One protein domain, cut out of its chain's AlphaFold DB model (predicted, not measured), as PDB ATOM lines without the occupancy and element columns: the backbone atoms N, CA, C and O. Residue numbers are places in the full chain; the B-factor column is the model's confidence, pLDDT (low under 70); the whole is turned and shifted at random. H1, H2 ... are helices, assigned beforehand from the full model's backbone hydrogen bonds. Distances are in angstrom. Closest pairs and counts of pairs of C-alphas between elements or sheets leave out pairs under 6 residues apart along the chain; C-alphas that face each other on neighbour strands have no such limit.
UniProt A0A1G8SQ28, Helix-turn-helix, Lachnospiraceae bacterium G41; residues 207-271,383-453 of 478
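AT A GLANCE: This is residues 207 to 271 and 383 to 453 of the 478 residues of the protein "Helix-turn-helix" of Lachnospiraceae bacterium G41 (UniProt A0A1G8SQ28). What shape does the model show? Helices, mostly short, cluster in two groups: the longest, H5, makes a corner with H6, on which H1 packs, while H4 and H8 lie side by side. H2 runs from H6 and H1 toward H4. What are the make-up and size? The 136 printed residues hold nine named helices, H1 to H9 in chain order, and no named strand: all helix. The whole is compact, with a radius of gyration of the C-alphas of 14.4 A and spans of 44 by 33 by 27 A.

IN THESE COORDINATES: Where is the longest helix? H5, residues 402 to 417, runs 22.4 A from C-alpha 402 at (-6.911, -0.792, -50.426). Where are the others? H1 is residues 214 to 223, from (-11.661, -6.495, -36.620), H2 245 to 254, H3 259 to 266, H4 385 to 395, 15.5 A long, H6 419 to 425, H7 429 to 433, H8 436 to 444, and H9 447 to 452, ending at (-3.180, -26.476, -46.592).

HOW THE PARTS SIT: What meets H5? H5 and H6 only just touch, with 3 pairs of C-alphas within 8 A, only at the corner, through residues 414 to 415 of H5; the closest C-alphas, of Leu 415 and Ala 421, are 5.2 A apart. Residues 412 to 416 of H5 only just touch H9, with 3 pairs within 8 A, closest at the C-alphas of Arg 416 and Ile 449, 7.2 A. What lies beyond? H6 touches H1, closest at the C-alphas of Ile 220 and Ala 421, 6.3 A, at a steep tilt of 41 degrees, opposite ways. H4 touches H8, closest at the C-alphas of Ile 389 and Ile 436, 7.0 A, at a shallow tilt of 5 degrees, the same way. H3 and H7 touch no helix. What of the backbones? Every O i to N i+4 pair is within hydrogen-bond range in H1 to H5 and H7 to H9; H6 has 0 of 3, but 3 of 4 O i to N i+3 pairs.

THE WHOLE: Where is the cut? Residues 272 to 382 are not printed, and C-alphas 271 and 383 are 36.0 A apart. Which link is long, and where is confidence low? The link from H1 to H2, 21 residues, is long; pLDDT is under 70 at residues 223 to 243 and 265 to 271.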
ATOM      1  N   ASP A 207      -5.423   0.209 -38.706       73.94
ATOM      2  CA  ASP A 207      -6.477   1.195 -38.881       73.94
ATOM      3  C   ASP A 207      -7.833   0.608 -38.446       73.94
ATOM      4  O   ASP A 207      -8.245  -0.456 -38.910       73.94
ATOM      5  N   ILE A 208      -8.568   1.308 -37.583       71.81
ATOM      6  CA  ILE A 208      -9.882   0.875 -37.077       71.81
ATOM      7  C   ILE A 208     -11.066   1.622 -37.698       71.81
ATOM      8  O   ILE A 208     -12.206   1.365 -37.338       71.81
ATOM      9  N   SER A 209     -10.853   2.458 -38.713       70.00
ATOM     10  CA  SER A 209     -11.912   3.195 -39.422       70.00
ATOM     11  C   SER A 209     -12.913   2.297 -40.172       70.00
ATOM     12  O   SER A 209     -13.954   2.758 -40.648       70.00
ATOM     13  N   SER A 210     -12.611   1.002 -40.289       82.31
ATOM     14  CA  SER A 210     -13.458  -0.023 -40.896       82.31
ATOM     15  C   SER A 210     -13.446  -1.281 -40.038       82.31
ATOM     16  O   SER A 210     -12.377  -1.792 -39.691       82.31
ATOM     17  N   ALA A 211     -14.627  -1.859 -39.810       83.62
ATOM     18  CA  ALA A 211     -14.831  -3.093 -39.059       83.62
ATOM     19  C   ALA A 211     -14.285  -4.342 -39.769       83.62
ATOM     20  O   ALA A 211     -14.545  -5.475 -39.357       83.62
ATOM     21  N   PHE A 212     -13.637  -4.183 -40.928       91.62
ATOM     22  CA  PHE A 212     -13.196  -5.290 -41.773       91.62
ATOM     23  C   PHE A 212     -12.206  -6.161 -41.003       91.62
ATOM     24  O   PHE A 212     -11.139  -5.701 -40.617       91.62
ATOM     25  N   ARG A 213     -12.591  -7.417 -40.747       92.06
ATOM     26  CA  ARG A 213     -11.814  -8.412 -39.980       92.06
ATOM     27  C   ARG A 213     -11.427  -8.002 -38.549       92.06
ATOM     28  O   ARG A 213     -10.666  -8.728 -37.923       92.06
ATOM     29  N   LEU A 214     -12.006  -6.945 -37.977       85.38
ATOM     30  CA  LEU A 214     -11.661  -6.495 -36.620       85.38
ATOM     31  C   LEU A 214     -11.894  -7.561 -35.537       85.38
ATOM     32  O   LEU A 214     -11.060  -7.701 -34.652       85.38
ATOM     33  N   ASN A 215     -12.938  -8.391 -35.653       84.44
ATOM     34  CA  ASN A 215     -13.134  -9.540 -34.752       84.44
ATOM     35  C   ASN A 215     -11.962 -10.535 -34.780       84.44
ATOM     36  O   ASN A 215     -11.574 -11.074 -33.749       84.44
ATOM     37  N   PHE A 216     -11.377 -10.769 -35.957       89.44
ATOM     38  CA  PHE A 216     -10.215 -11.644 -36.074       89.44
ATOM     39  C   PHE A 216      -8.985 -11.006 -35.416       89.44
ATOM     40  O   PHE A 216      -8.278 -11.682 -34.683       89.44
ATOM     41  N   PHE A 217      -8.744  -9.707 -35.609       84.19
ATOM     42  CA  PHE A 217      -7.606  -9.037 -34.971       84.19
ATOM     43  C   PHE A 217      -7.749  -8.930 -33.448       84.19
ATOM     44  O   PHE A 217      -6.777  -9.181 -32.740       84.19
ATOM     45  N   ALA A 218      -8.966  -8.695 -32.947       76.38
ATOM     46  CA  ALA A 218      -9.271  -8.787 -31.520       76.38
ATOM     47  C   ALA A 218      -8.968 -10.189 -30.966       76.38
ATOM     48  O   ALA A 218      -8.366 -10.328 -29.905       76.38
ATOM     49  N   TYR A 219      -9.318 -11.243 -31.717       76.69
ATOM     50  CA  TYR A 219      -8.962 -12.613 -31.353       76.69
ATOM     51  C   TYR A 219      -7.444 -12.809 -31.276       76.69
ATOM     52  O   TYR A 219      -6.962 -13.351 -30.284       76.69
ATOM     53  N   ILE A 220      -6.699 -12.361 -32.296       77.38
ATOM     54  CA  ILE A 220      -5.241 -12.521 -32.372       77.38
ATOM     55  C   ILE A 220      -4.541 -11.827 -31.205       77.38
ATOM     56  O   ILE A 220      -3.740 -12.466 -30.530       77.38
ATOM     57  N   SER A 221      -4.869 -10.565 -30.933       72.38
ATOM     58  CA  SER A 221      -4.264  -9.833 -29.817       72.38
ATOM     59  C   SER A 221      -4.499 -10.550 -28.482       72.38
ATOM     60  O   SER A 221      -3.556 -10.784 -27.727       72.38
ATOM     61  N   ARG A 222      -5.724 -11.044 -28.249       70.00
ATOM     62  CA  ARG A 222      -6.072 -11.777 -27.024       70.00
ATOM     63  C   ARG A 222      -5.259 -13.058 -26.832       70.00
ATOM     64  O   ARG A 222      -4.850 -13.367 -25.713       70.00
ATOM     65  N   ILE A 223      -5.056 -13.853 -27.886       64.69
ATOM     66  CA  ILE A 223      -4.339 -15.136 -27.756       64.69
ATOM     67  C   ILE A 223      -2.819 -14.976 -27.676       64.69
ATOM     68  O   ILE A 223      -2.151 -15.882 -27.180       64.69
ATOM     69  N   LEU A 224      -2.279 -13.845 -28.129       62.66
ATOM     70  CA  LEU A 224      -0.844 -13.565 -28.091       62.66
ATOM     71  C   LEU A 224      -0.378 -12.932 -26.771       62.66
ATOM     72  O   LEU A 224       0.821 -12.743 -26.601       62.66
ATOM     73  N   ARG A 225      -1.289 -12.695 -25.809       56.28
ATOM     74  CA  ARG A 225      -1.004 -12.103 -24.479       56.28
ATOM     75  C   ARG A 225      -0.232 -10.794 -24.523       56.28
ATOM     76  O   ARG A 225       0.452 -10.425 -23.571       56.28
ATOM     77  N   GLU A 226      -0.375 -10.083 -25.619       52.28
ATOM     78  CA  GLU A 226      -0.129  -8.660 -25.604       52.28
ATOM     79  C   GLU A 226      -1.202  -8.048 -24.694       52.28
ATOM     80  O   GLU A 226      -2.274  -8.650 -24.536       52.28
ATOM     81  N   LYS A 227      -0.912  -6.919 -24.026       45.81
ATOM     82  CA  LYS A 227      -1.939  -6.173 -23.277       45.81
ATOM     83  C   LYS A 227      -3.218  -6.161 -24.104       45.81
ATOM     84  O   LYS A 227      -3.138  -6.033 -25.327       45.81
ATOM     85  N   ASP A 228      -4.352  -6.393 -23.447       41.91
ATOM     86  CA  ASP A 228      -5.622  -6.630 -24.124       41.91
ATOM     87  C   ASP A 228      -5.773  -5.573 -25.235       41.91
ATOM     88  O   ASP A 228      -5.625  -4.384 -24.944       41.91
ATOM     89  N   PHE A 229      -6.052  -5.953 -26.496       42.12
ATOM     90  CA  PHE A 229      -6.338  -4.998 -27.602       42.12
ATOM     91  C   PHE A 229      -7.307  -3.883 -27.166       42.12
ATOM     92  O   PHE A 229      -7.414  -2.812 -27.758       42.12
ATOM     93  N   SER A 230      -8.074  -4.217 -26.136       38.59
ATOM     94  CA  SER A 230      -9.120  -3.484 -25.488       38.59
ATOM     95  C   SER A 230      -8.692  -2.559 -24.334       38.59
ATOM     96  O   SER A 230      -9.440  -1.633 -24.026       38.59
ATOM     97  N   GLU A 231      -7.521  -2.757 -23.718       41.41
ATOM     98  CA  GLU A 231      -6.983  -1.897 -22.649       41.41
ATOM     99  C   GLU A 231      -6.444  -0.578 -23.226       41.41
ATOM    100  O   GLU A 231      -6.786   0.486 -22.715       41.41
ATOM    101  N   ASN A 232      -5.715  -0.621 -24.351       41.19
ATOM    102  CA  ASN A 232      -5.274   0.583 -25.080       41.19
ATOM    103  C   ASN A 232      -6.384   1.210 -25.941       41.19
ATOM    104  O   ASN A 232      -6.297   2.363 -26.357       41.19
ATOM    105  N   ARG A 233      -7.456   0.458 -26.216       49.84
ATOM    106  CA  ARG A 233      -8.628   0.924 -26.971       49.84
ATOM    107  C   ARG A 233      -9.880   0.619 -26.169       49.84
ATOM    108  O   ARG A 233     -10.709  -0.192 -26.581       49.84
ATOM    109  N   THR A 234     -10.029   1.308 -25.039       39.59
ATOM    110  CA  THR A 234     -11.141   1.212 -24.066       39.59
ATOM    111  C   THR A 234     -12.544   1.212 -24.697       39.59
ATOM    112  O   THR A 234     -13.507   0.727 -24.104       39.59
ATOM    113  N   TYR A 235     -12.667   1.675 -25.939       42.72
ATOM    114  CA  TYR A 235     -13.900   1.789 -26.722       42.72
ATOM    115  C   TYR A 235     -14.215   0.570 -27.608       42.72
ATOM    116  O   TYR A 235     -15.347   0.406 -28.065       42.72
ATOM    117  N   PHE A 236     -13.257  -0.337 -27.820       44.94
ATOM    118  CA  PHE A 236     -13.414  -1.541 -28.649       44.94
ATOM    119  C   PHE A 236     -14.250  -2.643 -27.960       44.94
ATOM    120  O   PHE A 236     -14.732  -3.586 -28.596       44.94
ATOM    121  N   ASN A 237     -14.471  -2.492 -26.647       45.62
ATOM    122  CA  ASN A 237     -14.732  -3.578 -25.702       45.62
ATOM    123  C   ASN A 237     -16.186  -4.068 -25.567       45.62
ATOM    124  O   ASN A 237     -16.491  -4.850 -24.671       45.62
ATOM    125  N   SER A 238     -17.115  -3.637 -26.425       50.34
ATOM    126  CA  SER A 238     -18.527  -4.055 -26.301       50.34
ATOM    127  C   SER A 238     -19.061  -4.911 -27.455       50.34
ATOM    128  O   SER A 238     -20.029  -5.653 -27.259       50.34
ATOM    129  N   TYR A 239     -18.430  -4.859 -28.635       61.28
ATOM    130  CA  TYR A 239     -18.898  -5.586 -29.822       61.28
ATOM    131  C   TYR A 239     -17.867  -6.541 -30.427       61.28
ATOM    132  O   TYR A 239     -18.227  -7.664 -30.784       61.28
ATOM    133  N   PHE A 240     -16.597  -6.138 -30.530       63.00
ATOM    134  CA  PHE A 240     -15.573  -6.935 -31.204       63.00
ATOM    135  C   PHE A 240     -14.892  -7.917 -30.246       63.00
ATOM    136  O   PHE A 240     -13.714  -7.790 -29.937       63.00
ATOM    137  N   SER A 241     -15.658  -8.891 -29.749       61.94
ATOM    138  CA  SER A 241     -15.219  -9.776 -28.661       61.94
ATOM    139  C   SER A 241     -14.045 -10.695 -29.018       61.94
ATOM    140  O   SER A 241     -13.344 -11.167 -28.125       61.94
ATOM    141  N   GLY A 242     -13.838 -10.980 -30.311       65.50
ATOM    142  CA  GLY A 242     -12.712 -11.789 -30.777       65.50
ATOM    143  C   GLY A 242     -12.651 -13.164 -30.110       65.50
ATOM    144  O   GLY A 242     -11.592 -13.622 -29.671       65.50
ATOM    145  N   VAL A 243     -13.803 -13.828 -29.968       67.25
ATOM    146  CA  VAL A 243     -13.885 -15.143 -29.309       67.25
ATOM    147  C   VAL A 243     -13.694 -16.261 -30.323       67.25
ATOM    148  O   VAL A 243     -12.829 -17.117 -30.153       67.25
ATOM    149  N   SER A 244     -14.517 -16.259 -31.367       73.88
ATOM    150  CA  SER A 244     -14.439 -17.155 -32.521       73.88
ATOM    151  C   SER A 244     -15.359 -16.619 -33.611       73.88
ATOM    152  O   SER A 244     -16.370 -15.982 -33.306       73.88
ATOM    153  N   SER A 245     -15.099 -16.968 -34.870       82.31
ATOM    154  CA  SER A 245     -15.975 -16.597 -35.983       82.31
ATOM    155  C   SER A 245     -17.420 -17.060 -35.758       82.31
ATOM    156  O   SER A 245     -18.359 -16.323 -36.049       82.31
ATOM    157  N   TYR A 246     -17.609 -18.250 -35.180       78.69
ATOM    158  CA  TYR A 246     -18.927 -18.765 -34.810       78.69
ATOM    159  C   TYR A 246     -19.649 -17.858 -33.801       78.69
ATOM    160  O   TYR A 246     -20.794 -17.459 -34.033       78.69
ATOM    161  N   THR A 247     -18.980 -17.526 -32.693       72.12
ATOM    162  CA  THR A 247     -19.545 -16.680 -31.634       72.12
ATOM    163  C   THR A 247     -19.849 -15.288 -32.167       72.12
ATOM    164  O   THR A 247     -20.953 -14.792 -31.961       72.12
ATOM    165  N   ASP A 248     -18.915 -14.692 -32.902       76.56
ATOM    166  CA  ASP A 248     -19.037 -13.322 -33.387       76.56
ATOM    167  C   ASP A 248     -20.170 -13.184 -34.416       76.56
ATOM    168  O   ASP A 248     -20.927 -12.212 -34.374       76.56
ATOM    169  N   ILE A 249     -20.369 -14.178 -35.294       82.06
ATOM    170  CA  ILE A 249     -21.510 -14.206 -36.227       82.06
ATOM    171  C   ILE A 249     -22.832 -14.262 -35.459       82.06
ATOM    172  O   ILE A 249     -23.727 -13.453 -35.710       82.06
ATOM    173  N   LEU A 250     -22.972 -15.198 -34.517       75.69
ATOM    174  CA  LEU A 250     -24.214 -15.340 -33.754       75.69
ATOM    175  C   LEU A 250     -24.498 -14.109 -32.894       75.69
ATOM    176  O   LEU A 250     -25.638 -13.651 -32.845       75.69
ATOM    177  N   TYR A 251     -23.470 -13.554 -32.258       74.19
ATOM    178  CA  TYR A 251     -23.574 -12.342 -31.457       74.19
ATOM    179  C   TYR A 251     -24.058 -11.159 -32.303       74.19
ATOM    180  O   TYR A 251     -25.035 -10.498 -31.945       74.19
ATOM    181  N   SER A 252     -23.470 -10.973 -33.488       78.12
ATOM    182  CA  SER A 252     -23.890  -9.949 -34.450       78.12
ATOM    183  C   SER A 252     -25.347 -10.135 -34.887       78.12
ATOM    184  O   SER A 252     -26.117  -9.175 -34.937       78.12
ATOM    185  N   MET A 253     -25.763 -11.376 -35.162       79.56
ATOM    186  CA  MET A 253     -27.143 -11.689 -35.545       79.56
ATOM    187  C   MET A 253     -28.144 -11.404 -34.420       79.56
ATOM    188  O   MET A 253     -29.213 -10.854 -34.686       79.56
ATOM    189  N   LEU A 254     -27.812 -11.736 -33.169       73.25
ATOM    190  CA  LEU A 254     -28.670 -11.467 -32.008       73.25
ATOM    191  C   LEU A 254     -28.820  -9.974 -31.724       73.25
ATOM    192  O   LEU A 254     -29.896  -9.524 -31.334       73.25
ATOM    193  N   LEU A 255     -27.753  -9.208 -31.947       70.00
ATOM    194  CA  LEU A 255     -27.782  -7.751 -31.873       70.00
ATOM    195  C   LEU A 255     -28.471  -7.105 -33.076       70.00
ATOM    196  O   LEU A 255     -28.636  -5.886 -33.095       70.00
ATOM    197  N   GLU A 256     -28.890  -7.889 -34.075       79.81
ATOM    198  CA  GLU A 256     -29.397  -7.393 -35.355       79.81
ATOM    199  C   GLU A 256     -28.426  -6.390 -35.998       79.81
ATOM    200  O   GLU A 256     -28.842  -5.378 -36.580       79.81
ATOM    201  N   MET A 257     -27.132  -6.641 -35.832       78.94
ATOM    202  CA  MET A 257     -26.072  -5.812 -36.372       78.94
ATOM    203  C   MET A 257     -25.710  -6.262 -37.775       78.94
ATOM    204  O   MET A 257     -25.689  -7.451 -38.100       78.94
ATOM    205  N   ASN A 258     -25.472  -5.272 -38.621       88.88
ATOM    206  CA  ASN A 258     -25.016  -5.461 -39.983       88.88
ATOM    207  C   ASN A 258     -23.616  -4.852 -40.158       88.88
ATOM    208  O   ASN A 258     -23.044  -4.281 -39.227       88.88
ATOM    209  N   ARG A 259     -23.069  -4.979 -41.365       87.62
ATOM    210  CA  ARG A 259     -21.764  -4.426 -41.724       87.62
ATOM    211  C   ARG A 259     -21.665  -2.920 -41.451       87.62
ATOM    212  O   ARG A 259     -20.680  -2.485 -40.871       87.62
ATOM    213  N   GLU A 260     -22.688  -2.154 -41.818       86.25
ATOM    214  CA  GLU A 260     -22.712  -0.700 -41.616       86.25
ATOM    215  C   GLU A 260     -22.735  -0.320 -40.128       86.25
ATOM    216  O   GLU A 260     -22.027   0.596 -39.723       86.25
ATOM    217  N   ASP A 261     -23.521  -1.025 -39.310       81.69
ATOM    218  CA  ASP A 261     -23.578  -0.848 -37.857       81.69
ATOM    219  C   ASP A 261     -22.200  -1.141 -37.236       81.69
ATOM    220  O   ASP A 261     -21.740  -0.398 -36.371       81.69
ATOM    221  N   ALA A 262     -21.518  -2.193 -37.700       80.50
ATOM    222  CA  ALA A 262     -20.172  -2.531 -37.248       80.50
ATOM    223  C   ALA A 262     -19.140  -1.469 -37.663       80.50
ATOM    224  O   ALA A 262     -18.329  -1.071 -36.836       80.50
ATOM    225  N   ASP A 263     -19.186  -0.970 -38.903       79.88
ATOM    226  CA  ASP A 263     -18.303   0.111 -39.362       79.88
ATOM    227  C   ASP A 263     -18.538   1.407 -38.574       79.88
ATOM    228  O   ASP A 263     -17.585   2.116 -38.261       79.88
ATOM    229  N   ARG A 264     -19.788   1.704 -38.193       73.88
ATOM    230  CA  ARG A 264     -20.103   2.837 -37.305       73.88
ATOM    231  C   ARG A 264     -19.513   2.667 -35.912       73.88
ATOM    232  O   ARG A 264     -19.048   3.654 -35.362       73.88
ATOM    233  N   LEU A 265     -19.522   1.454 -35.355       69.94
ATOM    234  CA  LEU A 265     -18.867   1.179 -34.072       69.94
ATOM    235  C   LEU A 265     -17.344   1.229 -34.174       69.94
ATOM    236  O   LEU A 265     -16.704   1.725 -33.262       69.94
ATOM    237  N   ALA A 266     -16.767   0.756 -35.277       69.44
ATOM    238  CA  ALA A 266     -15.325   0.801 -35.501       69.44
ATOM    239  C   ALA A 266     -14.813   2.251 -35.614       69.44
ATOM    240  O   ALA A 266     -13.800   2.604 -35.022       69.44
ATOM    241  N   LYS A 267     -15.587   3.114 -36.284       66.69
ATOM    242  CA  LYS A 267     -15.399   4.578 -36.297       66.69
ATOM    243  C   LYS A 267     -15.825   5.261 -34.999       66.69
ATOM    244  O   LYS A 267     -15.609   6.456 -34.839       66.69
ATOM    245  N   GLY A 268     -16.500   4.528 -34.119       53.06
ATOM    246  CA  GLY A 268     -17.131   4.995 -32.895       53.06
ATOM    247  C   GLY A 268     -16.120   5.221 -31.785       53.06
ATOM    248  O   GLY A 268     -16.235   4.630 -30.721       53.06
ATOM    249  N   ASN A 269     -15.149   6.077 -32.069       42.66
ATOM    250  CA  ASN A 269     -14.594   7.035 -31.143       42.66
ATOM    251  C   ASN A 269     -13.984   8.133 -32.014       42.66
ATOM    252  O   ASN A 269     -13.005   7.842 -32.674       42.66
ATOM    253  N   PHE A 270     -14.664   9.281 -32.132       36.88
ATOM    254  CA  PHE A 270     -14.207  10.617 -32.576       36.88
ATOM    255  C   PHE A 270     -15.480  11.494 -32.774       36.88
ATOM    256  O   PHE A 270     -16.013  11.689 -33.865       36.88
ATOM    257  N   PHE A 271     -16.082  11.904 -31.651       30.22
ATOM    258  CA  PHE A 271     -16.303  13.333 -31.393       30.22
ATOM    259  C   PHE A 271     -15.101  13.742 -30.512       30.22
ATOM    260  O   PHE A 271     -15.242  13.900 -29.312       30.22
ATOM    261  N   PHE A 383     -31.979 -19.076 -34.840       80.12
ATOM    262  CA  PHE A 383     -31.829 -18.822 -36.277       80.12
ATOM    263  C   PHE A 383     -31.848 -20.103 -37.106       80.12
ATOM    264  O   PHE A 383     -31.224 -21.107 -36.769       80.12
ATOM    265  N   THR A 384     -32.536 -20.060 -38.244       88.12
ATOM    266  CA  THR A 384     -32.476 -21.129 -39.240       88.12
ATOM    267  C   THR A 384     -31.183 -21.047 -40.052       88.12
ATOM    268  O   THR A 384     -30.591 -19.976 -40.209       88.12
ATOM    269  N   LYS A 385     -30.773 -22.173 -40.650       89.50
ATOM    270  CA  LYS A 385     -29.631 -22.230 -41.578       89.50
ATOM    271  C   LYS A 385     -29.711 -21.157 -42.670       89.50
ATOM    272  O   LYS A 385     -28.726 -20.472 -42.926       89.50
ATOM    273  N   ASP A 386     -30.882 -20.977 -43.278       93.06
ATOM    274  CA  ASP A 386     -31.074 -19.997 -44.352       93.06
ATOM    275  C   ASP A 386     -30.921 -18.553 -43.855       93.06
ATOM    276  O   ASP A 386     -30.376 -17.711 -44.567       93.06
ATOM    277  N   GLN A 387     -31.364 -18.258 -42.626       92.12
ATOM    278  CA  GLN A 387     -31.164 -16.944 -42.007       92.12
ATOM    279  C   GLN A 387     -29.680 -16.666 -41.757       92.12
ATOM    280  O   GLN A 387     -29.218 -15.567 -42.061       92.12
ATOM    281  N   ILE A 388     -28.938 -17.663 -41.265       90.75
ATOM    282  CA  ILE A 388     -27.494 -17.562 -41.018       90.75
ATOM    283  C   ILE A 388     -26.747 -17.313 -42.332       90.75
ATOM    284  O   ILE A 388     -26.018 -16.332 -42.446       90.75
ATOM    285  N   ILE A 389     -26.984 -18.133 -43.363       94.50
ATOM    286  CA  ILE A 389     -26.324 -17.990 -44.672       94.50
ATOM    287  C   ILE A 389     -26.645 -16.635 -45.308       94.50
ATOM    288  O   ILE A 389     -25.752 -15.959 -45.821       94.50
ATOM    289  N   LYS A 390     -27.913 -16.207 -45.254       95.94
ATOM    290  CA  LYS A 390     -28.319 -14.896 -45.769       95.94
ATOM    291  C   LYS A 390     -27.585 -13.763 -45.051       95.94
ATOM    292  O   LYS A 390     -27.190 -12.804 -45.708       95.94
ATOM    293  N   TRP A 391     -27.420 -13.862 -43.732       94.94
ATOM    294  CA  TRP A 391     -26.700 -12.857 -42.957       94.94
ATOM    295  C   TRP A 391     -25.203 -12.853 -43.291       94.94
ATOM    296  O   TRP A 391     -24.665 -11.779 -43.552       94.94
ATOM    297  N   ILE A 392     -24.553 -14.020 -43.367       95.25
ATOM    298  CA  ILE A 392     -23.129 -14.144 -43.726       95.25
ATOM    299  C   ILE A 392     -22.860 -13.462 -45.068       95.25
ATOM    300  O   ILE A 392     -22.039 -12.552 -45.136       95.25
ATOM    301  N   ASN A 393     -23.618 -13.822 -46.106       94.62
ATOM    302  CA  ASN A 393     -23.428 -13.282 -47.456       94.62
ATOM    303  C   ASN A 393     -23.649 -11.764 -47.549       94.62
ATOM    304  O   ASN A 393     -23.130 -11.127 -48.460       94.62
ATOM    305  N   ALA A 394     -24.444 -11.191 -46.644       94.75
ATOM    306  CA  ALA A 394     -24.725  -9.761 -46.626       94.75
ATOM    307  C   ALA A 394     -23.701  -8.944 -45.821       94.75
ATOM    308  O   ALA A 394     -23.608  -7.739 -46.034       94.75
ATOM    309  N   ASN A 395     -22.966  -9.564 -44.888       94.44
ATOM    310  CA  ASN A 395     -22.176  -8.832 -43.889       94.44
ATOM    311  C   ASN A 395     -20.693  -9.211 -43.847       94.44
ATOM    312  O   ASN A 395     -19.864  -8.381 -43.475       94.44
ATOM    313  N   ILE A 396     -20.341 -10.434 -44.239       94.44
ATOM    314  CA  ILE A 396     -18.954 -10.890 -44.354       94.44
ATOM    315  C   ILE A 396     -18.566 -10.750 -45.823       94.44
ATOM    316  O   ILE A 396     -18.687 -11.678 -46.619       94.44
ATOM    317  N   LEU A 397     -18.170  -9.534 -46.183       92.88
ATOM    318  CA  LEU A 397     -17.878  -9.162 -47.561       92.88
ATOM    319  C   LEU A 397     -16.394  -9.365 -47.897       92.88
ATOM    320  O   LEU A 397     -15.541  -9.523 -47.021       92.88
ATOM    321  N   LYS A 398     -16.105  -9.366 -49.199       93.19
ATOM    322  CA  LYS A 398     -14.743  -9.271 -49.738       93.19
ATOM    323  C   LYS A 398     -14.210  -7.843 -49.552       93.19
ATOM    324  O   LYS A 398     -15.034  -6.932 -49.453       93.19
ATOM    325  N   PRO A 399     -12.880  -7.646 -49.521       93.81
ATOM    326  CA  PRO A 399     -12.316  -6.306 -49.416       93.81
ATOM    327  C   PRO A 399     -12.799  -5.430 -50.577       93.81
ATOM    328  O   PRO A 399     -12.909  -5.891 -51.717       93.81
ATOM    329  N   SER A 400     -13.140  -4.184 -50.263       92.25
ATOM    330  CA  SER A 400     -13.725  -3.222 -51.207       92.25
ATOM    331  C   SER A 400     -12.803  -2.045 -51.541       92.25
ATOM    332  O   SER A 400     -13.093  -1.275 -52.457       92.25
ATOM    333  N   ASN A 401     -11.709  -1.895 -50.798       90.94
ATOM    334  CA  ASN A 401     -10.735  -0.818 -50.916       90.94
ATOM    335  C   ASN A 401      -9.345  -1.294 -50.454       90.94
ATOM    336  O   ASN A 401      -9.220  -2.354 -49.839       90.94
ATOM    337  N   GLU A 402      -8.319  -0.489 -50.730       89.81
ATOM    338  CA  GLU A 402      -6.911  -0.792 -50.426       89.81
ATOM    339  C   GLU A 402      -6.671  -1.091 -48.937       89.81
ATOM    340  O   GLU A 402      -5.959  -2.030 -48.593       89.81
ATOM    341  N   LEU A 403      -7.333  -0.357 -48.040       85.88
ATOM    342  CA  LEU A 403      -7.218  -0.566 -46.598       85.88
ATOM    343  C   LEU A 403      -7.742  -1.948 -46.172       85.88
ATOM    344  O   LEU A 403      -7.130  -2.646 -45.363       85.88
ATOM    345  N   GLU A 404      -8.876  -2.371 -46.727       93.12
ATOM    346  CA  GLU A 404      -9.430  -3.701 -46.477       93.12
ATOM    347  C   GLU A 404      -8.581  -4.807 -47.117       93.12
ATOM    348  O   GLU A 404      -8.469  -5.888 -46.542       93.12
ATOM    349  N   GLU A 405      -7.938  -4.549 -48.260       93.88
ATOM    350  CA  GLU A 405      -6.976  -5.482 -48.863       93.88
ATOM    351  C   GLU A 405      -5.744  -5.682 -47.971       93.88
ATOM    352  O   GLU A 405      -5.328  -6.821 -47.753       93.88
ATOM    353  N   ILE A 406      -5.202  -4.609 -47.385       89.31
ATOM    354  CA  ILE A 406      -4.105  -4.688 -46.408       89.31
ATOM    355  C   ILE A 406      -4.519  -5.566 -45.221       89.31
ATOM    356  O   ILE A 406      -3.826  -6.531 -44.893       89.31
ATOM    357  N   LYS A 407      -5.692  -5.307 -44.632       91.06
ATOM    358  CA  LYS A 407      -6.239  -6.109 -43.524       91.06
ATOM    359  C   LYS A 407      -6.468  -7.573 -43.911       91.06
ATOM    360  O   LYS A 407      -6.185  -8.471 -43.121       91.06
ATOM    361  N   GLN A 408      -6.965  -7.838 -45.121       95.38
ATOM    362  CA  GLN A 408      -7.137  -9.201 -45.626       95.38
ATOM    363  C   GLN A 408      -5.780  -9.921 -45.698       95.38
ATOM    364  O   GLN A 408      -5.642 -11.013 -45.152       95.38
ATOM    365  N   ASN A 409      -4.762  -9.281 -46.281       92.31
ATOM    366  CA  ASN A 409      -3.413  -9.841 -46.392       92.31
ATOM    367  C   ASN A 409      -2.771 -10.097 -45.018       92.31
ATOM    368  O   ASN A 409      -2.132 -11.131 -44.820       92.31
ATOM    369  N   MET A 410      -2.965  -9.194 -44.051       90.00
ATOM    370  CA  MET A 410      -2.493  -9.378 -42.672       90.00
ATOM    371  C   MET A 410      -3.159 -10.580 -41.995       90.00
ATOM    372  O   MET A 410      -2.472 -11.406 -41.395       90.00
ATOM    373  N   MET A 411      -4.479 -10.734 -42.137       93.19
ATOM    374  CA  MET A 411      -5.189 -11.905 -41.614       93.19
ATOM    375  C   MET A 411      -4.640 -13.209 -42.210       93.19
ATOM    376  O   MET A 411      -4.362 -14.158 -41.476       93.19
ATOM    377  N   GLU A 412      -4.443 -13.261 -43.528       93.81
ATOM    378  CA  GLU A 412      -3.889 -14.439 -44.204       93.81
ATOM    379  C   GLU A 412      -2.455 -14.745 -43.757       93.81
ATOM    380  O   GLU A 412      -2.119 -15.905 -43.503       93.81
ATOM    381  N   LYS A 413      -1.620 -13.710 -43.590       89.88
ATOM    382  CA  LYS A 413      -0.275 -13.825 -43.011       89.88
ATOM    383  C   LYS A 413      -0.332 -14.456 -41.618       89.88
ATOM    384  O   LYS A 413       0.413 -15.402 -41.360       89.88
ATOM    385  N   TYR A 414      -1.225 -13.991 -40.744       86.75
ATOM    386  CA  TYR A 414      -1.360 -14.528 -39.388       86.75
ATOM    387  C   TYR A 414      -1.869 -15.968 -39.364       86.75
ATOM    388  O   TYR A 414      -1.313 -16.782 -38.632       86.75
ATOM    389  N   LEU A 415      -2.835 -16.329 -40.210       89.00
ATOM    390  CA  LEU A 415      -3.314 -17.714 -40.330       89.00
ATOM    391  C   LEU A 415      -2.217 -18.694 -40.772       89.00
ATOM    392  O   LEU A 415      -2.187 -19.850 -40.340       89.00
ATOM    393  N   ARG A 416      -1.307 -18.230 -41.635       87.19
ATOM    394  CA  ARG A 416      -0.163 -19.016 -42.112       87.19
ATOM    395  C   ARG A 416       0.948 -19.108 -41.065       87.19
ATOM    396  O   ARG A 416       1.542 -20.174 -40.927       87.19
ATOM    397  N   ARG A 417       1.220 -18.019 -40.337       83.19
ATOM    398  CA  ARG A 417       2.325 -17.912 -39.366       83.19
ATOM    399  C   ARG A 417       1.993 -18.529 -38.003       83.19
ATOM    400  O   ARG A 417       2.869 -19.146 -37.405       83.19
ATOM    401  N   TYR A 418       0.753 -18.402 -37.529       76.81
ATOM    402  CA  TYR A 418       0.346 -18.809 -36.181       76.81
ATOM    403  C   TYR A 418      -0.743 -19.874 -36.236       76.81
ATOM    404  O   TYR A 418      -1.852 -19.628 -36.699       76.81
ATOM    405  N   TYR A 419      -0.454 -21.063 -35.707       75.19
ATOM    406  CA  TYR A 419      -1.431 -22.153 -35.688       75.19
ATOM    407  C   TYR A 419      -2.692 -21.782 -34.886       75.19
ATOM    408  O   TYR A 419      -3.797 -22.044 -35.347       75.19
ATOM    409  N   MET A 420      -2.535 -21.087 -33.752       75.31
ATOM    410  CA  MET A 420      -3.646 -20.645 -32.897       75.31
ATOM    411  C   MET A 420      -4.581 -19.661 -33.615       75.31
ATOM    412  O   MET A 420      -5.774 -19.650 -33.350       75.31
ATOM    413  N   ALA A 421      -4.092 -18.885 -34.593       80.44
ATOM    414  CA  ALA A 421      -4.941 -18.000 -35.399       80.44
ATOM    415  C   ALA A 421      -6.058 -18.765 -36.133       80.44
ATOM    416  O   ALA A 421      -7.124 -18.214 -36.411       80.44
ATOM    417  N   ARG A 422      -5.818 -20.042 -36.449       85.25
ATOM    418  CA  ARG A 422      -6.753 -20.907 -37.177       85.25
ATOM    419  C   ARG A 422      -7.935 -21.326 -36.306       85.25
ATOM    420  O   ARG A 422      -9.020 -21.556 -36.841       85.25
ATOM    421  N   ASP A 423      -7.765 -21.352 -34.983       83.00
ATOM    422  CA  ASP A 423      -8.820 -21.733 -34.039       83.00
ATOM    423  C   ASP A 423     -10.000 -20.753 -34.066       83.00
ATOM    424  O   ASP A 423     -11.136 -21.154 -33.807       83.00
ATOM    425  N   TYR A 424      -9.777 -19.503 -34.489       84.19
ATOM    426  CA  TYR A 424     -10.853 -18.546 -34.751       84.19
ATOM    427  C   TYR A 424     -11.881 -19.071 -35.773       84.19
ATOM    428  O   TYR A 424     -13.064 -18.738 -35.690       84.19
ATOM    429  N   PHE A 425     -11.456 -19.926 -36.709       89.25
ATOM    430  CA  PHE A 425     -12.294 -20.550 -37.742       89.25
ATOM    431  C   PHE A 425     -12.628 -22.021 -37.444       89.25
ATOM    432  O   PHE A 425     -12.918 -22.802 -38.359       89.25
ATOM    433  N   SER A 426     -12.611 -22.396 -36.164       80.50
ATOM    434  CA  SER A 426     -13.177 -23.656 -35.685       80.50
ATOM    435  C   SER A 426     -14.676 -23.509 -35.442       80.50
ATOM    436  O   SER A 426     -15.115 -22.614 -34.718       80.50
ATOM    437  N   PHE A 427     -15.478 -24.408 -36.019       79.31
ATOM    438  CA  PHE A 427     -16.934 -24.367 -35.891       79.31
ATOM    439  C   PHE A 427     -17.482 -25.600 -35.161       79.31
ATOM    440  O   PHE A 427     -16.882 -26.679 -35.183       79.31
ATOM    441  N   PRO A 428     -18.663 -25.492 -34.523       75.75
ATOM    442  CA  PRO A 428     -19.356 -26.660 -34.000       75.75
ATOM    443  C   PRO A 428     -19.615 -27.694 -35.099       75.75
ATOM    444  O   PRO A 428     -19.955 -27.339 -36.227       75.75
ATOM    445  N   ARG A 429     -19.579 -28.987 -34.740       76.75
ATOM    446  CA  ARG A 429     -19.809 -30.112 -35.675       76.75
ATOM    447  C   ARG A 429     -21.061 -29.959 -36.534       76.75
ATOM    448  O   ARG A 429     -21.106 -30.464 -37.645       76.75
ATOM    449  N   GLU A 430     -22.097 -29.308 -36.016       80.25
ATOM    450  CA  GLU A 430     -23.316 -29.045 -36.774       80.25
ATOM    451  C   GLU A 430     -23.069 -28.133 -37.985       80.25
ATOM    452  O   GLU A 430     -23.543 -28.453 -39.072       80.25
ATOM    453  N   TRP A 431     -22.316 -27.042 -37.809       82.25
ATOM    454  CA  TRP A 431     -21.967 -26.097 -38.876       82.25
ATOM    455  C   TRP A 431     -20.983 -26.697 -39.879       82.25
ATOM    456  O   TRP A 431     -21.085 -26.414 -41.071       82.25
ATOM    457  N   GLU A 432     -20.086 -27.565 -39.409       87.69
ATOM    458  CA  GLU A 432     -19.228 -28.374 -40.282       87.69
ATOM    459  C   GLU A 432     -20.082 -29.330 -41.133       87.69
ATOM    460  O   GLU A 432     -20.057 -29.289 -42.359       87.69
ATOM    461  N   ASN A 433     -20.940 -30.138 -40.500       86.81
ATOM    462  CA  ASN A 433     -21.737 -31.160 -41.188       86.81
ATOM    463  C   ASN A 433     -22.783 -30.581 -42.148       86.81
ATOM    464  O   ASN A 433     -23.171 -31.240 -43.115       86.81
ATOM    465  N   ASN A 434     -23.309 -29.392 -41.854       88.06
ATOM    466  CA  ASN A 434     -24.331 -28.758 -42.678       88.06
ATOM    467  C   ASN A 434     -23.746 -27.778 -43.716       88.06
ATOM    468  O   ASN A 434     -24.523 -27.213 -44.491       88.06
ATOM    469  N   GLY A 435     -22.421 -27.600 -43.766       91.25
ATOM    470  CA  GLY A 435     -21.718 -26.774 -44.751       91.25
ATOM    471  C   GLY A 435     -21.769 -25.264 -44.501       91.25
ATOM    472  O   GLY A 435     -21.360 -24.502 -45.371       91.25
ATOM    473  N   ILE A 436     -22.273 -24.792 -43.352       92.12
ATOM    474  CA  ILE A 436     -22.179 -23.363 -42.999       92.12
ATOM    475  C   ILE A 436     -20.713 -22.971 -42.773       92.12
ATOM    476  O   ILE A 436     -20.311 -21.893 -43.198       92.12
ATOM    477  N   ALA A 437     -19.912 -23.837 -42.146       91.06
ATOM    478  CA  ALA A 437     -18.498 -23.567 -41.885       91.06
ATOM    479  C   ALA A 437     -17.718 -23.262 -43.178       91.06
ATOM    480  O   ALA A 437     -16.972 -22.285 -43.236       91.06
ATOM    481  N   ASP A 438     -17.967 -24.026 -44.243       94.81
ATOM    482  CA  ASP A 438     -17.339 -23.809 -45.551       94.81
ATOM    483  C   ASP A 438     -17.751 -22.478 -46.181       94.81
ATOM    484  O   ASP A 438     -16.907 -21.771 -46.726       94.81
ATOM    485  N   ILE A 439     -19.022 -22.089 -46.038       96.31
ATOM    486  CA  ILE A 439     -19.521 -20.784 -46.499       96.31
ATOM    487  C   ILE A 439     -18.820 -19.647 -45.750       96.31
ATOM    488  O   ILE A 439     -18.451 -18.646 -46.360       96.31
ATOM    489  N   VAL A 440     -18.606 -19.789 -44.438       95.19
ATOM    490  CA  VAL A 440     -17.869 -18.785 -43.662       95.19
ATOM    491  C   VAL A 440     -16.419 -18.705 -44.142       95.19
ATOM    492  O   VAL A 440     -15.943 -17.612 -44.437       95.19
ATOM    493  N   ARG A 441     -15.726 -19.839 -44.288       95.19
ATOM    494  CA  ARG A 441     -14.340 -19.876 -44.791       95.19
ATOM    495  C   ARG A 441     -14.218 -19.250 -46.181       95.19
ATOM    496  O   ARG A 441     -13.286 -18.486 -46.426       95.19
ATOM    497  N   GLU A 442     -15.183 -19.507 -47.062       96.06
ATOM    498  CA  GLU A 442     -15.249 -18.902 -48.392       96.06
ATOM    499  C   GLU A 442     -15.462 -17.383 -48.315       96.06
ATOM    500  O   GLU A 442     -14.746 -16.627 -48.972       96.06
ATOM    501  N   ALA A 443     -16.388 -16.917 -47.471       95.31
ATOM    502  CA  ALA A 443     -16.659 -15.493 -47.269       95.31
ATOM    503  C   ALA A 443     -15.458 -14.738 -46.663       95.31
ATOM    504  O   ALA A 443     -15.227 -13.563 -46.965       95.31
ATOM    505  N   TYR A 444     -14.662 -15.414 -45.832       95.75
ATOM    506  CA  TYR A 444     -13.398 -14.886 -45.314       95.75
ATOM    507  C   TYR A 444     -12.229 -14.993 -46.307       95.75
ATOM    508  O   TYR A 444     -11.196 -14.367 -46.077       95.75
ATOM    509  N   GLY A 445     -12.380 -15.731 -47.412       94.88
ATOM    510  CA  GLY A 445     -11.321 -15.940 -48.403       94.88
ATOM    511  C   GLY A 445     -10.229 -16.919 -47.961       94.88
ATOM    512  O   GLY A 445      -9.150 -16.926 -48.538       94.88
ATOM    513  N   ILE A 446     -10.490 -17.758 -46.955       94.81
ATOM    514  CA  ILE A 446      -9.465 -18.582 -46.289       94.81
ATOM    515  C   ILE A 446      -9.550 -20.073 -46.634       94.81
ATOM    516  O   ILE A 446      -8.803 -20.869 -46.076       94.81
ATOM    517  N   THR A 447     -10.459 -20.477 -47.523       93.00
ATOM    518  CA  THR A 447     -10.713 -21.895 -47.833       93.00
ATOM    519  C   THR A 447      -9.444 -22.656 -48.212       93.00
ATOM    520  O   THR A 447      -9.204 -23.738 -47.687       93.00
ATOM    521  N   GLU A 448      -8.609 -22.095 -49.089       91.50
ATOM    522  CA  GLU A 448      -7.363 -22.754 -49.498       91.50
ATOM    523  C   GLU A 448      -6.332 -22.769 -48.363       91.50
ATOM    524  O   GLU A 448      -5.712 -23.802 -48.136       91.50
ATOM    525  N   ILE A 449      -6.233 -21.690 -47.576       90.31
ATOM    526  CA  ILE A 449      -5.351 -21.622 -46.398       90.31
ATOM    527  C   ILE A 449      -5.709 -22.720 -45.398       90.31
ATOM    528  O   ILE A 449      -4.827 -23.406 -44.905       90.31
ATOM    529  N   MET A 450      -6.996 -22.921 -45.109       87.12
ATOM    530  CA  MET A 450      -7.428 -23.947 -44.158       87.12
ATOM    531  C   MET A 450      -7.151 -25.366 -44.681       87.12
ATOM    532  O   MET A 450      -6.723 -26.217 -43.904       87.12
ATOM    533  N   LYS A 451      -7.316 -25.605 -45.991       86.75
ATOM    534  CA  LYS A 451      -7.001 -26.897 -46.628       86.75
ATOM    535  C   LYS A 451      -5.519 -27.243 -46.602       86.75
ATOM    536  O   LYS A 451      -5.184 -28.418 -46.500       86.75
ATOM    537  N   GLU A 452      -4.631 -26.251 -46.691       86.00
ATOM    538  CA  GLU A 452      -3.180 -26.476 -46.592       86.00
ATOM    539  C   GLU A 452      -2.785 -27.182 -45.283       86.00
ATOM    540  O   GLU A 452      -1.769 -27.874 -45.249       86.00
ATOM    541  N   PHE A 453      -3.607 -27.055 -44.237       77.50
ATOM    542  CA  PHE A 453      -3.353 -27.602 -42.904       77.50
ATOM    543  C   PHE A 453      -4.320 -28.736 -42.510       77.50
ATOM    544  O   PHE A 453      -4.284 -29.227 -41.380       77.50
TER     545      PHE A 453